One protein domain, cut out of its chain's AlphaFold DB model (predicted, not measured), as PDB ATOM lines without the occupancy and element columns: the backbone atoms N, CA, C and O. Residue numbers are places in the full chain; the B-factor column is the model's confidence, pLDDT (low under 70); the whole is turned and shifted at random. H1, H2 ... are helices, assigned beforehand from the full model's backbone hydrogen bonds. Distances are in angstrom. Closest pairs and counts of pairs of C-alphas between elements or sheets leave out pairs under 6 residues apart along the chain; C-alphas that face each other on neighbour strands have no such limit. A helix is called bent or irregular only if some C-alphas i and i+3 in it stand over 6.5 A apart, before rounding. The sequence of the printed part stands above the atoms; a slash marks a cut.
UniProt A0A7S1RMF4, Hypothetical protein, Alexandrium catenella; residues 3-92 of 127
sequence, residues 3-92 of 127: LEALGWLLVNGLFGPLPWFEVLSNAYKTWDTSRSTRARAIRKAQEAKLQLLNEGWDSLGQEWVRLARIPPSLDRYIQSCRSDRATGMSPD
ATOM      1  N   LEU A   3      -0.740  39.806  32.457       89.06
ATOM      2  CA  LEU A   3      -0.588  38.360  32.639       89.06
ATOM      3  C   LEU A   3      -1.130  37.591  31.434       89.06
ATOM      4  O   LEU A   3      -0.449  36.737  30.870       89.06
ATOM      5  N   GLU A   4      -2.321  37.959  30.957       90.38
ATOM      6  CA  GLU A   4      -2.855  37.385  29.719       90.38
ATOM      7  C   GLU A   4      -1.904  37.673  28.542       90.38
ATOM      8  O   GLU A   4      -1.630  36.800  27.717       90.38
ATOM      9  N   ALA A   5      -1.358  38.895  28.473       90.50
ATOM     10  CA  ALA A   5      -0.381  39.275  27.455       90.50
ATOM     11  C   ALA A   5       0.901  38.429  27.527       90.50
ATOM     12  O   ALA A   5       1.379  37.988  26.479       90.50
ATOM     13  N   LEU A   6       1.414  38.149  28.730       92.62
ATOM     14  CA  LEU A   6       2.529  37.226  28.941       92.62
ATOM     15  C   LEU A   6       2.202  35.824  28.416       92.62
ATOM     16  O   LEU A   6       3.002  35.255  27.678       92.62
ATOM     17  N   GLY A   7       1.013  35.295  28.711       94.00
ATOM     18  CA  GLY A   7       0.571  33.997  28.195       94.00
ATOM     19  C   GLY A   7       0.631  33.928  26.665       94.00
ATOM     20  O   GLY A   7       1.219  33.007  26.101       94.00
ATOM     21  N   TRP A   8       0.121  34.953  25.974       94.38
ATOM     22  CA  TRP A   8       0.206  35.032  24.511       94.38
ATOM     23  C   TRP A   8       1.641  35.172  23.985       94.38
ATOM     24  O   TRP A   8       1.952  34.639  22.919       94.38
ATOM     25  N   LEU A   9       2.524  35.862  24.713       93.31
ATOM     26  CA  LEU A   9       3.947  35.947  24.370       93.31
ATOM     27  C   LEU A   9       4.650  34.593  24.506       93.31
ATOM     28  O   LEU A   9       5.441  34.241  23.635       93.31
ATOM     29  N   LEU A  10       4.332  33.811  25.540       94.38
ATOM     30  CA  LEU A  10       4.867  32.457  25.711       94.38
ATOM     31  C   LEU A  10       4.420  31.536  24.574       94.38
ATOM     32  O   LEU A  10       5.247  30.846  23.980       94.38
ATOM     33  N   VAL A  11       3.134  31.583  24.204       94.50
ATOM     34  CA  VAL A  11       2.626  30.845  23.037       94.50
ATOM     35  C   VAL A  11       3.413  31.218  21.782       94.50
ATOM     36  O   VAL A  11       3.848  30.340  21.037       94.50
ATOM     37  N   ASN A  12       3.630  32.514  21.564       94.00
ATOM     38  CA  ASN A  12       4.389  33.002  20.423       94.00
ATOM     39  C   ASN A  12       5.850  32.533  20.429       94.00
ATOM     40  O   ASN A  12       6.391  32.198  19.381       94.00
ATOM     41  N   GLY A  13       6.496  32.508  21.595       92.19
ATOM     42  CA  GLY A  13       7.867  32.018  21.731       92.19
ATOM     43  C   GLY A  13       7.998  30.530  21.405       92.19
ATOM     44  O   GLY A  13       8.957  30.130  20.752       92.19
ATOM     45  N   LEU A  14       7.016  29.719  21.809       92.06
ATOM     46  CA  LEU A  14       7.041  28.264  21.626       92.06
ATOM     47  C   LEU A  14       6.586  27.814  20.233       92.06
ATOM     48  O   LEU A  14       7.125  26.857  19.683       92.06
ATOM     49  N   PHE A  15       5.581  28.483  19.667       92.00
ATOM     50  CA  PHE A  15       4.919  28.056  18.431       92.00
ATOM     51  C   PHE A  15       5.050  29.069  17.288       92.00
ATOM     52  O   PHE A  15       4.511  28.844  16.204       92.00
ATOM     53  N   GLY A  16       5.777  30.166  17.481       91.12
ATOM     54  CA  GLY A  16       6.000  31.198  16.471       91.12
ATOM     55  C   GLY A  16       4.873  32.239  16.360       91.12
ATOM     56  O   GLY A  16       3.943  32.245  17.169       91.12
ATOM     57  N   PRO A  17       4.940  33.116  15.337       91.62
ATOM     58  CA  PRO A  17       4.068  34.283  15.181       91.62
ATOM     59  C   PRO A  17       2.590  33.923  15.218       91.62
ATOM     60  O   PRO A  17       2.177  33.125  14.393       91.62
ATOM     61  N   LEU A  18       1.813  34.524  16.123       92.69
ATOM     62  CA  LEU A  18       0.342  34.443  16.203       92.69
ATOM     63  C   LEU A  18      -0.368  35.347  15.168       92.69
ATOM     64  O   LEU A  18       0.178  36.387  14.790       92.69
ATOM     65  N   PRO A  19      -1.614  35.025  14.756       88.00
ATOM     66  CA  PRO A  19      -2.252  35.657  13.591       88.00
ATOM     67  C   PRO A  19      -2.502  37.154  13.764       88.00
ATOM     68  O   PRO A  19      -2.493  37.928  12.807       88.00
ATOM     69  N   TRP A  20      -2.721  37.601  15.000       91.56
ATOM     70  CA  TRP A  20      -2.937  39.015  15.269       91.56
ATOM     71  C   TRP A  20      -1.652  39.836  15.310       91.56
ATOM     72  O   TRP A  20      -1.761  41.057  15.240       91.56
ATOM     73  N   PHE A  21      -0.455  39.243  15.404       90.12
ATOM     74  CA  PHE A  21       0.770  40.046  15.381       90.12
ATOM     75  C   PHE A  21       0.935  40.758  14.048       90.12
ATOM     76  O   PHE A  21       1.161  41.959  14.048       90.12
ATOM     77  N   GLU A  22       0.713  40.082  12.920       86.88
ATOM     78  CA  GLU A  22       0.790  40.727  11.608       86.88
ATOM     79  C   GLU A  22      -0.252  41.849  11.460       86.88
ATOM     80  O   GLU A  22       0.054  42.964  11.025       86.88
ATOM     81  N   VAL A  23      -1.492  41.576  11.880       89.81
ATOM     82  CA  VAL A  23      -2.590  42.552  11.839       89.81
ATOM     83  C   VAL A  23      -2.259  43.782  12.686       89.81
ATOM     84  O   VAL A  23      -2.464  44.913  12.237       89.81
ATOM     85  N   LEU A  24      -1.731  43.577  13.894       91.12
ATOM     86  CA  LEU A  24      -1.341  44.656  14.796       91.12
ATOM     87  C   LEU A  24      -0.117  45.407  14.271       91.12
ATOM     88  O   LEU A  24      -0.154  46.631  14.228       91.12
ATOM     89  N   SER A  25       0.920  44.719  13.789       90.56
ATOM     90  CA  SER A  25       2.107  45.332  13.178       90.56
ATOM     91  C   SER A  25       1.746  46.243  12.007       90.56
ATOM     92  O   SER A  25       2.285  47.342  11.884       90.56
ATOM     93  N   ASN A  26       0.795  45.833  11.167       88.62
ATOM     94  CA  ASN A  26       0.294  46.680  10.090       88.62
ATOM     95  C   ASN A  26      -0.530  47.861  10.610       88.62
ATOM     96  O   ASN A  26      -0.374  48.975  10.114       88.62
ATOM     97  N   ALA A  27      -1.366  47.651  11.629       91.31
ATOM     98  CA  ALA A  27      -2.151  48.722  12.235       91.31
ATOM     99  C   ALA A  27      -1.282  49.766  12.951       91.31
ATOM    100  O   ALA A  27      -1.621  50.950  12.928       91.31
ATOM    101  N   TYR A  28      -0.155  49.352  13.539       92.31
ATOM    102  CA  TYR A  28       0.766  50.246  14.237       92.31
ATOM    103  C   TYR A  28       1.357  51.326  13.325       92.31
ATOM    104  O   TYR A  28       1.610  52.435  13.784       92.31
ATOM    105  N   LYS A  29       1.470  51.059  12.017       92.75
ATOM    106  CA  LYS A  29       1.939  52.033  11.014       92.75
ATOM    107  C   LYS A  29       1.055  53.284  10.928       92.75
ATOM    108  O   LYS A  29       1.525  54.334  10.510       92.75
ATOM    109  N   THR A  30      -0.221  53.180  11.306       92.12
ATOM    110  CA  THR A  30      -1.195  54.287  11.275       92.12
ATOM    111  C   THR A  30      -1.998  54.374  12.577       92.12
ATOM    112  O   THR A  30      -3.178  54.731  12.555       92.12
ATOM    113  N   TRP A  31      -1.403  53.965  13.704       89.94
ATOM    114  CA  TRP A  31      -2.130  53.745  14.962       89.94
ATOM    115  C   TRP A  31      -2.831  55.000  15.479       89.94
ATOM    116  O   TRP A  31      -3.999  54.943  15.873       89.94
ATOM    117  N   ASP A  32      -2.119  56.126  15.433       90.12
ATOM    118  CA  ASP A  32      -2.586  57.407  15.966       90.12
ATOM    119  C   ASP A  32      -3.417  58.195  14.951       90.12
ATOM    120  O   ASP A  32      -4.237  59.033  15.322       90.12
ATOM    121  N   THR A  33      -3.251  57.902  13.661       87.19
ATOM    122  CA  THR A  33      -3.883  58.651  12.569       87.19
ATOM    123  C   THR A  33      -5.206  58.042  12.110       87.19
ATOM    124  O   THR A  33      -6.067  58.761  11.607       87.19
ATOM    125  N   SER A  34      -5.417  56.736  12.306       89.88
ATOM    126  CA  SER A  34      -6.640  56.045  11.886       89.88
ATOM    127  C   SER A  34      -7.278  55.256  13.029       89.88
ATOM    128  O   SER A  34      -7.008  54.069  13.253       89.88
ATOM    129  N   ARG A  35      -8.231  55.901  13.714       90.50
ATOM    130  CA  ARG A  35      -9.045  55.268  14.768       90.50
ATOM    131  C   ARG A  35      -9.785  54.025  14.263       90.50
ATOM    132  O   ARG A  35      -9.934  53.058  15.009       90.50
ATOM    133  N   SER A  36     -10.233  54.033  13.008       91.38
ATOM    134  CA  SER A  36     -10.941  52.905  12.395       91.38
ATOM    135  C   SER A  36     -10.011  51.715  12.128       91.38
ATOM    136  O   SER A  36     -10.402  50.577  12.395       91.38
ATOM    137  N   THR A  37      -8.773  51.960  11.680       91.06
ATOM    138  CA  THR A  37      -7.744  50.919  11.518       91.06
ATOM    139  C   THR A  37      -7.422  50.279  12.863       91.06
ATOM    140  O   THR A  37      -7.472  49.055  12.985       91.06
ATOM    141  N   ARG A  38      -7.182  51.101  13.894       92.19
ATOM    142  CA  ARG A  38      -6.923  50.632  15.260       92.19
ATOM    143  C   ARG A  38      -8.068  49.768  15.790       92.19
ATOM    144  O   ARG A  38      -7.836  48.649  16.235       92.19
ATOM    145  N   ALA A  39      -9.306  50.259  15.714       92.12
ATOM    146  CA  ALA A  39     -10.475  49.532  16.206       92.12
ATOM    147  C   ALA A  39     -10.660  48.183  15.491       92.12
ATOM    148  O   ALA A  39     -10.932  47.172  16.135       92.12
ATOM    149  N   ARG A  40     -10.459  48.149  14.168       93.44
ATOM    150  CA  ARG A  40     -10.556  46.921  13.370       93.44
ATOM    151  C   ARG A  40      -9.480  45.904  13.740       93.44
ATOM    152  O   ARG A  40      -9.786  44.723  13.853       93.44
ATOM    153  N   ALA A  41      -8.241  46.352  13.924       93.69
ATOM    154  CA  ALA A  41      -7.132  45.480  14.296       93.69
ATOM    155  C   ALA A  41      -7.321  44.881  15.695       93.69
ATOM    156  O   ALA A  41      -7.175  43.675  15.868       93.69
ATOM    157  N   ILE A  42      -7.731  45.708  16.665       93.38
ATOM    158  CA  ILE A  42      -8.064  45.253  18.022       93.38
ATOM    159  C   ILE A  42      -9.191  44.223  17.974       93.38
ATOM    160  O   ILE A  42      -9.065  43.161  18.578       93.38
ATOM    161  N   ARG A  43     -10.264  44.505  17.227       94.44
ATOM    162  CA  ARG A  43     -11.401  43.592  17.097       94.44
ATOM    163  C   ARG A  43     -10.987  42.242  16.511       94.44
ATOM    164  O   ARG A  43     -11.304  41.220  17.103       94.44
ATOM    165  N   LYS A  44     -10.209  42.235  15.425       94.00
ATOM    166  CA  LYS A  44      -9.675  40.994  14.836       94.00
ATOM    167  C   LYS A  44      -8.833  40.195  15.831       94.00
ATOM    168  O   LYS A  44      -8.970  38.981  15.912       94.00
ATOM    169  N   ALA A  45      -7.970  40.871  16.592       93.62
ATOM    170  CA  ALA A  45      -7.154  40.216  17.608       93.62
ATOM    171  C   ALA A  45      -8.014  39.608  18.725       93.62
ATOM    172  O   ALA A  45      -7.758  38.490  19.160       93.62
ATOM    173  N   GLN A  46      -9.042  40.328  19.176       92.31
ATOM    174  CA  GLN A  46      -9.982  39.838  20.183       92.31
ATOM    175  C   GLN A  46     -10.781  38.632  19.685       92.31
ATOM    176  O   GLN A  46     -10.878  37.646  20.405       92.31
ATOM    177  N   GLU A  47     -11.311  38.693  18.463       94.25
ATOM    178  CA  GLU A  47     -12.069  37.600  17.846       94.25
ATOM    179  C   GLU A  47     -11.210  36.335  17.730       94.25
ATOM    180  O   GLU A  47     -11.617  35.289  18.222       94.25
ATOM    181  N   ALA A  48      -9.983  36.442  17.205       93.38
ATOM    182  CA  ALA A  48      -9.078  35.297  17.085       93.38
ATOM    183  C   ALA A  48      -8.699  34.685  18.448       93.38
ATOM    184  O   ALA A  48      -8.672  33.467  18.599       93.38
ATOM    185  N   LYS A  49      -8.436  35.520  19.461       93.44
ATOM    186  CA  LYS A  49      -8.160  35.041  20.825       93.44
ATOM    187  C   LYS A  49      -9.358  34.315  21.425       93.44
ATOM    188  O   LYS A  49      -9.195  33.254  22.014       93.44
ATOM    189  N   LEU A  50     -10.555  34.885  21.290       92.75
ATOM    190  CA  LEU A  50     -11.781  34.259  21.782       92.75
ATOM    191  C   LEU A  50     -12.049  32.936  21.076       92.75
ATOM    192  O   LEU A  50     -12.455  31.989  21.739       92.75
ATOM    193  N   GLN A  51     -11.786  32.866  19.773       94.25
ATOM    194  CA  GLN A  51     -11.926  31.640  19.006       94.25
ATOM    195  C   GLN A  51     -11.015  30.540  19.564       94.25
ATOM    196  O   GLN A  51     -11.510  29.493  19.962       94.25
ATOM    197  N   LEU A  52      -9.717  30.819  19.744       93.12
ATOM    198  CA  LEU A  52      -8.779  29.859  20.346       93.12
ATOM    199  C   LEU A  52      -9.229  29.374  21.727       93.12
ATOM    200  O   LEU A  52      -9.141  28.191  22.035       93.12
ATOM    201  N   LEU A  53      -9.710  30.295  22.560       91.38
ATOM    202  CA  LEU A  53     -10.036  29.993  23.949       91.38
ATOM    203  C   LEU A  53     -11.394  29.313  24.135       91.38
ATOM    204  O   LEU A  53     -11.598  28.666  25.155       91.38
ATOM    205  N   ASN A  54     -12.338  29.507  23.214       92.94
ATOM    206  CA  ASN A  54     -13.689  28.956  23.333       92.94
ATOM    207  C   ASN A  54     -13.900  27.733  22.428       92.94
ATOM    208  O   ASN A  54     -14.655  26.837  22.791       92.94
ATOM    209  N   GLU A  55     -13.270  27.712  21.253       93.88
ATOM    210  CA  GLU A  55     -13.432  26.664  20.236       93.88
ATOM    211  C   GLU A  55     -12.238  25.704  20.184       93.88
ATOM    212  O   GLU A  55     -12.346  24.643  19.581       93.88
ATOM    213  N   GLY A  56     -11.123  26.043  20.839       92.19
ATOM    214  CA  GLY A  56      -9.922  25.215  20.900       92.19
ATOM    215  C   GLY A  56      -8.780  25.729  20.025       92.19
ATOM    216  O   GLY A  56      -8.941  26.597  19.163       92.19
ATOM    217  N   TRP A  57      -7.585  25.189  20.263       93.56
ATOM    218  CA  TRP A  57      -6.342  25.679  19.663       93.56
ATOM    219  C   TRP A  57      -6.176  25.355  18.168       93.56
ATOM    220  O   TRP A  57      -5.295  25.904  17.512       93.56
ATOM    221  N   ASP A  58      -7.028  24.499  17.614       92.06
ATOM    222  CA  ASP A  58      -7.109  24.129  16.198       92.06
ATOM    223  C   ASP A  58      -8.159  24.937  15.407       92.06
ATOM    224  O   ASP A  58      -8.257  24.808  14.185       92.06
ATOM    225  N   SER A  59      -8.899  25.831  16.071       93.25
ATOM    226  CA  SER A  59     -10.032  26.570  15.488       93.25
ATOM    227  C   SER A  59      -9.661  27.627  14.435       93.25
ATOM    228  O   SER A  59     -10.488  27.984  13.597       93.25
ATOM    229  N   LEU A  60      -8.415  28.117  14.414       89.50
ATOM    230  CA  LEU A  60      -7.988  29.197  13.507       89.50
ATOM    231  C   LEU A  60      -7.668  28.739  12.071       89.50
ATOM    232  O   LEU A  60      -7.325  29.563  11.223       89.50
ATOM    233  N   GLY A  61      -7.786  27.441  11.779       88.69
ATOM    234  CA  GLY A  61      -7.547  26.863  10.456       88.69
ATOM    235  C   GLY A  61      -6.169  26.212  10.297       88.69
ATOM    236  O   GLY A  61      -5.327  26.228  11.192       88.69
ATOM    237  N   GLN A  62      -5.940  25.613   9.123       88.56
ATOM    238  CA  GLN A  62      -4.802  24.713   8.866       88.56
ATOM    239  C   GLN A  62      -3.425  25.368   9.039       88.56
ATOM    240  O   GLN A  62      -2.489  24.717   9.496       88.56
ATOM    241  N   GLU A  63      -3.296  26.662   8.742       87.31
ATOM    242  CA  GLU A  63      -2.050  27.416   8.952       87.31
ATOM    243  C   GLU A  63      -1.619  27.428  10.431       87.31
ATOM    244  O   GLU A  63      -0.433  27.519  10.751       87.31
ATOM    245  N   TRP A  64      -2.576  27.260  11.345       88.94
ATOM    246  CA  TRP A  64      -2.411  27.377  12.791       88.94
ATOM    247  C   TRP A  64      -2.434  26.031  13.515       88.94
ATOM    248  O   TRP A  64      -2.348  26.004  14.738       88.94
ATOM    249  N   VAL A  65      -2.457  24.911  12.783       89.88
ATOM    250  CA  VAL A  65      -2.579  23.550  13.344       89.88
ATOM    251  C   VAL A  65      -1.516  23.222  14.399       89.88
ATOM    252  O   VAL A  65      -1.765  22.467  15.334       89.88
ATOM    253  N   ARG A  66      -0.331  23.837  14.309       91.88
ATOM    254  CA  ARG A  66       0.746  23.690  15.302       91.88
ATOM    255  C   ARG A  66       0.335  24.117  16.715       91.88
ATOM    256  O   ARG A  66       0.878  23.578  17.675       91.88
ATOM    257  N   LEU A  67      -0.623  25.039  16.840       92.50
ATOM    258  CA  LEU A  67      -1.156  25.487  18.125       92.50
ATOM    259  C   LEU A  67      -1.942  24.378  18.839       92.50
ATOM    260  O   LEU A  67      -2.004  24.384  20.059       92.50
ATOM    261  N   ALA A  68      -2.434  23.351  18.138       92.25
ATOM    262  CA  ALA A  68      -3.075  22.196  18.777       92.25
ATOM    263  C   ALA A  68      -2.147  21.437  19.752       92.25
ATOM    264  O   ALA A  68      -2.606  20.632  20.556       92.25
ATOM    265  N   ARG A  69      -0.830  21.692  19.699       92.88
ATOM    266  CA  ARG A  69       0.186  21.111  20.591       92.88
ATOM    267  C   ARG A  69       0.462  21.951  21.845       92.88
ATOM    268  O   ARG A  69       1.444  21.678  22.535       92.88
ATOM    269  N   ILE A  70      -0.344  22.977  22.121       92.69
ATOM    270  CA  ILE A  70      -0.194  23.827  23.310       92.69
ATOM    271  C   ILE A  70      -0.141  22.966  24.580       92.69
ATOM    272  O   ILE A  70      -0.994  22.094  24.771       92.69
ATOM    273  N   PRO A  71       0.827  23.213  25.484       92.88
ATOM    274  CA  PRO A  71       0.857  22.545  26.774       92.88
ATOM    275  C   PRO A  71      -0.428  22.833  27.570       92.88
ATOM    276  O   PRO A  71      -0.778  24.005  27.740       92.88
ATOM    277  N   PRO A  72      -1.094  21.815  28.149       92.56
ATOM    278  CA  PRO A  72      -2.315  22.013  28.938       92.56
ATOM    279  C   PRO A  72      -2.145  22.948  30.141       92.56
ATOM    280  O   PRO A  72      -3.119  23.447  30.697       92.56
ATOM    281  N   SER A  73      -0.915  23.132  30.616       93.00
ATOM    282  CA  SER A  73      -0.589  24.069  31.687       93.00
ATOM    283  C   SER A  73      -0.653  25.530  31.222       93.00
ATOM    284  O   SER A  73      -1.211  26.367  31.927       93.00
ATOM    285  N   LEU A  74      -0.174  25.820  30.008       93.69
ATOM    286  CA  LEU A  74      -0.230  27.148  29.396       93.69
ATOM    287  C   LEU A  74      -1.657  27.523  28.973       93.69
ATOM    288  O   LEU A  74      -2.067  28.665  29.154       93.69
ATOM    289  N   ASP A  75      -2.433  26.558  28.473       94.06
ATOM    290  CA  ASP A  75      -3.865  26.752  28.211       94.06
ATOM    291  C   ASP A  75      -4.618  27.145  29.494       94.06
ATOM    292  O   ASP A  75      -5.263  28.194  29.550       94.06
ATOM    293  N   ARG A  76      -4.438  26.365  30.570       94.00
ATOM    294  CA  ARG A  76      -5.015  26.675  31.886       94.00
ATOM    295  C   ARG A  76      -4.573  28.035  32.412       94.00
ATOM    296  O   ARG A  76      -5.408  28.763  32.929       94.00
ATOM    297  N   TYR A  77      -3.302  28.398  32.243       94.38
ATOM    298  CA  TYR A  77      -2.795  29.714  32.641       94.38
ATOM    299  C   TYR A  77      -3.590  30.848  31.976       94.38
ATOM    300  O   TYR A  77      -4.111  31.725  32.664       94.38
ATOM    301  N   ILE A  78      -3.750  30.805  30.648       92.81
ATOM    302  CA  ILE A  78      -4.458  31.857  29.901       92.81
ATOM    303  C   ILE A  78      -5.949  31.892  30.278       92.81
ATOM    304  O   ILE A  78      -6.535  32.973  30.396       92.81
ATOM    305  N   GLN A  79      -6.569  30.729  30.503       91.00
ATOM    306  CA  GLN A  79      -7.954  30.653  30.973       91.00
ATOM    307  C   GLN A  79      -8.126  31.236  32.384       91.00
ATOM    308  O   GLN A  79      -9.071  31.995  32.611       91.00
ATOM    309  N   SER A  80      -7.203  30.957  33.309       90.00
ATOM    310  CA  SER A  80      -7.219  31.526  34.663       90.00
ATOM    311  C   SER A  80      -7.105  33.053  34.636       90.00
ATOM    312  O   SER A  80      -7.914  33.723  35.274       90.00
ATOM    313  N   CYS A  81      -6.225  33.626  33.801       88.69
ATOM    314  CA  CYS A  81      -6.138  35.085  33.636       88.69
ATOM    315  C   CYS A  81      -7.477  35.719  33.208       88.69
ATOM    316  O   CYS A  81      -7.841  36.803  33.667       88.69
ATOM    317  N   ARG A  82      -8.251  35.050  32.339       84.56
ATOM    318  CA  ARG A  82      -9.588  35.531  31.940       84.56
ATOM    319  C   ARG A  82     -10.597  35.468  33.080       84.56
ATOM    320  O   ARG A  82     -11.413  36.384  33.198       84.56
ATOM    321  N   SER A  83     -10.569  34.399  33.868       80.69
ATOM    322  CA  SER A  83     -11.468  34.210  35.009       80.69
ATOM    323  C   SER A  83     -11.228  35.267  36.088       80.69
ATOM    324  O   SER A  83     -12.181  35.905  36.539       80.69
ATOM    325  N   ASP A  84      -9.967  35.543  36.421       78.56
ATOM    326  CA  ASP A  84      -9.596  36.578  37.395       78.56
ATOM    327  C   ASP A  84     -10.091  37.955  36.940       78.56
ATOM    328  O   ASP A  84     -10.778  38.669  37.675       78.56
ATOM    329  N   ARG A  85      -9.882  38.279  35.660       76.88
ATOM    330  CA  ARG A  85     -10.418  39.503  35.060       76.88
ATOM    331  C   ARG A  85     -11.946  39.578  35.113       76.88
ATOM    332  O   ARG A  85     -12.488  40.662  35.321       76.88
ATOM    333  N   ALA A  86     -12.646  38.466  34.887       71.88
ATOM    334  CA  ALA A  86     -14.107  38.425  34.916       71.88
ATOM    335  C   ALA A  86     -14.670  38.641  36.329       71.88
ATOM    336  O   ALA A  86     -15.730  39.248  36.477       71.88
ATOM    337  N   THR A  87     -13.960  38.179  37.360       76.19
ATOM    338  CA  THR A  87     -14.361  38.361  38.764       76.19
ATOM    339  C   THR A  87     -13.960  39.721  39.338       76.19
ATOM    340  O   THR A  87     -14.495  40.127  40.367       76.19
ATOM    341  N   GLY A  88     -13.043  40.443  38.682       75.00
ATOM    342  CA  GLY A  88     -12.517  41.723  39.167       75.00
ATOM    343  C   GLY A  88     -11.638  41.587  40.414       75.00
ATOM    344  O   GLY A  88     -11.296  42.597  41.032       75.00
ATOM    345  N   MET A  89     -11.289  40.357  40.796       76.75
ATOM    346  CA  MET A  89     -10.382  40.080  41.902       76.75
ATOM    347  C   MET A  89      -8.927  40.267  41.466       76.75
ATOM    348  O   MET A  89      -8.603  40.266  40.277       76.75
ATOM    349  N   SER A  90      -8.039  40.458  42.443       77.31
ATOM    350  CA  SER A  90      -6.601  40.444  42.164       77.31
ATOM    351  C   SER A  90      -6.192  39.055  41.659       77.31
ATOM    352  O   SER A  90      -6.655  38.074  42.244       77.31
ATOM    353  N   PRO A  91      -5.340  38.958  40.621       81.00
ATOM    354  CA  PRO A  91      -4.877  37.670  40.120       81.00
ATOM    355  C   PRO A  91      -4.178  36.849  41.203       81.00
ATOM    356  O   PRO A  91      -3.387  37.391  41.984       81.00
ATOM    357  N   ASP A  92      -4.420  35.539  41.224       84.12
ATOM    358  CA  ASP A  92      -3.682  34.623  42.097       84.12
ATOM    359  C   ASP A  92      -2.315  34.304  41.473       84.12
ATOM    360  O   ASP A  92      -2.123  33.319  40.758       84.12
TER     361      ASP A  92
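This is residues 3 to 92 of the 127 residues of the protein "Hypothetical protein" of Alexandrium catenella (UniProt A0A7S1RMF4). Two antiparallel helix pairs make a loose L: the hairpin H2 and H3 is one arm, and H1 beside H5 stands at the hairpin's open end. Short H4 sits near the end of H1. The 90 printed residues, all helix in class with five named helices, H1 to H5, and no named strand, are compact, radius of gyration of the C-alphas 14.0 A, spanning 39 by 35 by 22 A.

H1, residues 3 to 15, begins at C-alpha 3 (-0.588, 38.360, 32.639) and is 18.4 A long. H2 is residues 19 to 28, H3 35 to 55, 29.5 A, and H4 62 to 69, irregular, with C-alphas 63 and 66 7.9 A apart. H5, residues 72 to 87, 22.6 A, ends at C-alpha 87 (-14.361, 38.361, 38.764).

H1 touches H5, opposite ways at a shallow tilt of 21 degrees; closest C-alphas Glu 4 and Cys 81, 5.6 A. H2 touches H3, 13 degrees, Trp 20 and Ala 45 5.0 A. Every O i to N i+4 pair is within hydrogen-bond range in H1, H3 and H5, 5 of 6 in H2, 0 of 4 in H4, which has 4 of 5 O i to N i+3 pairs.

The printed part has no cut, no link is long, and no printed residue is under 70 in pLDDT.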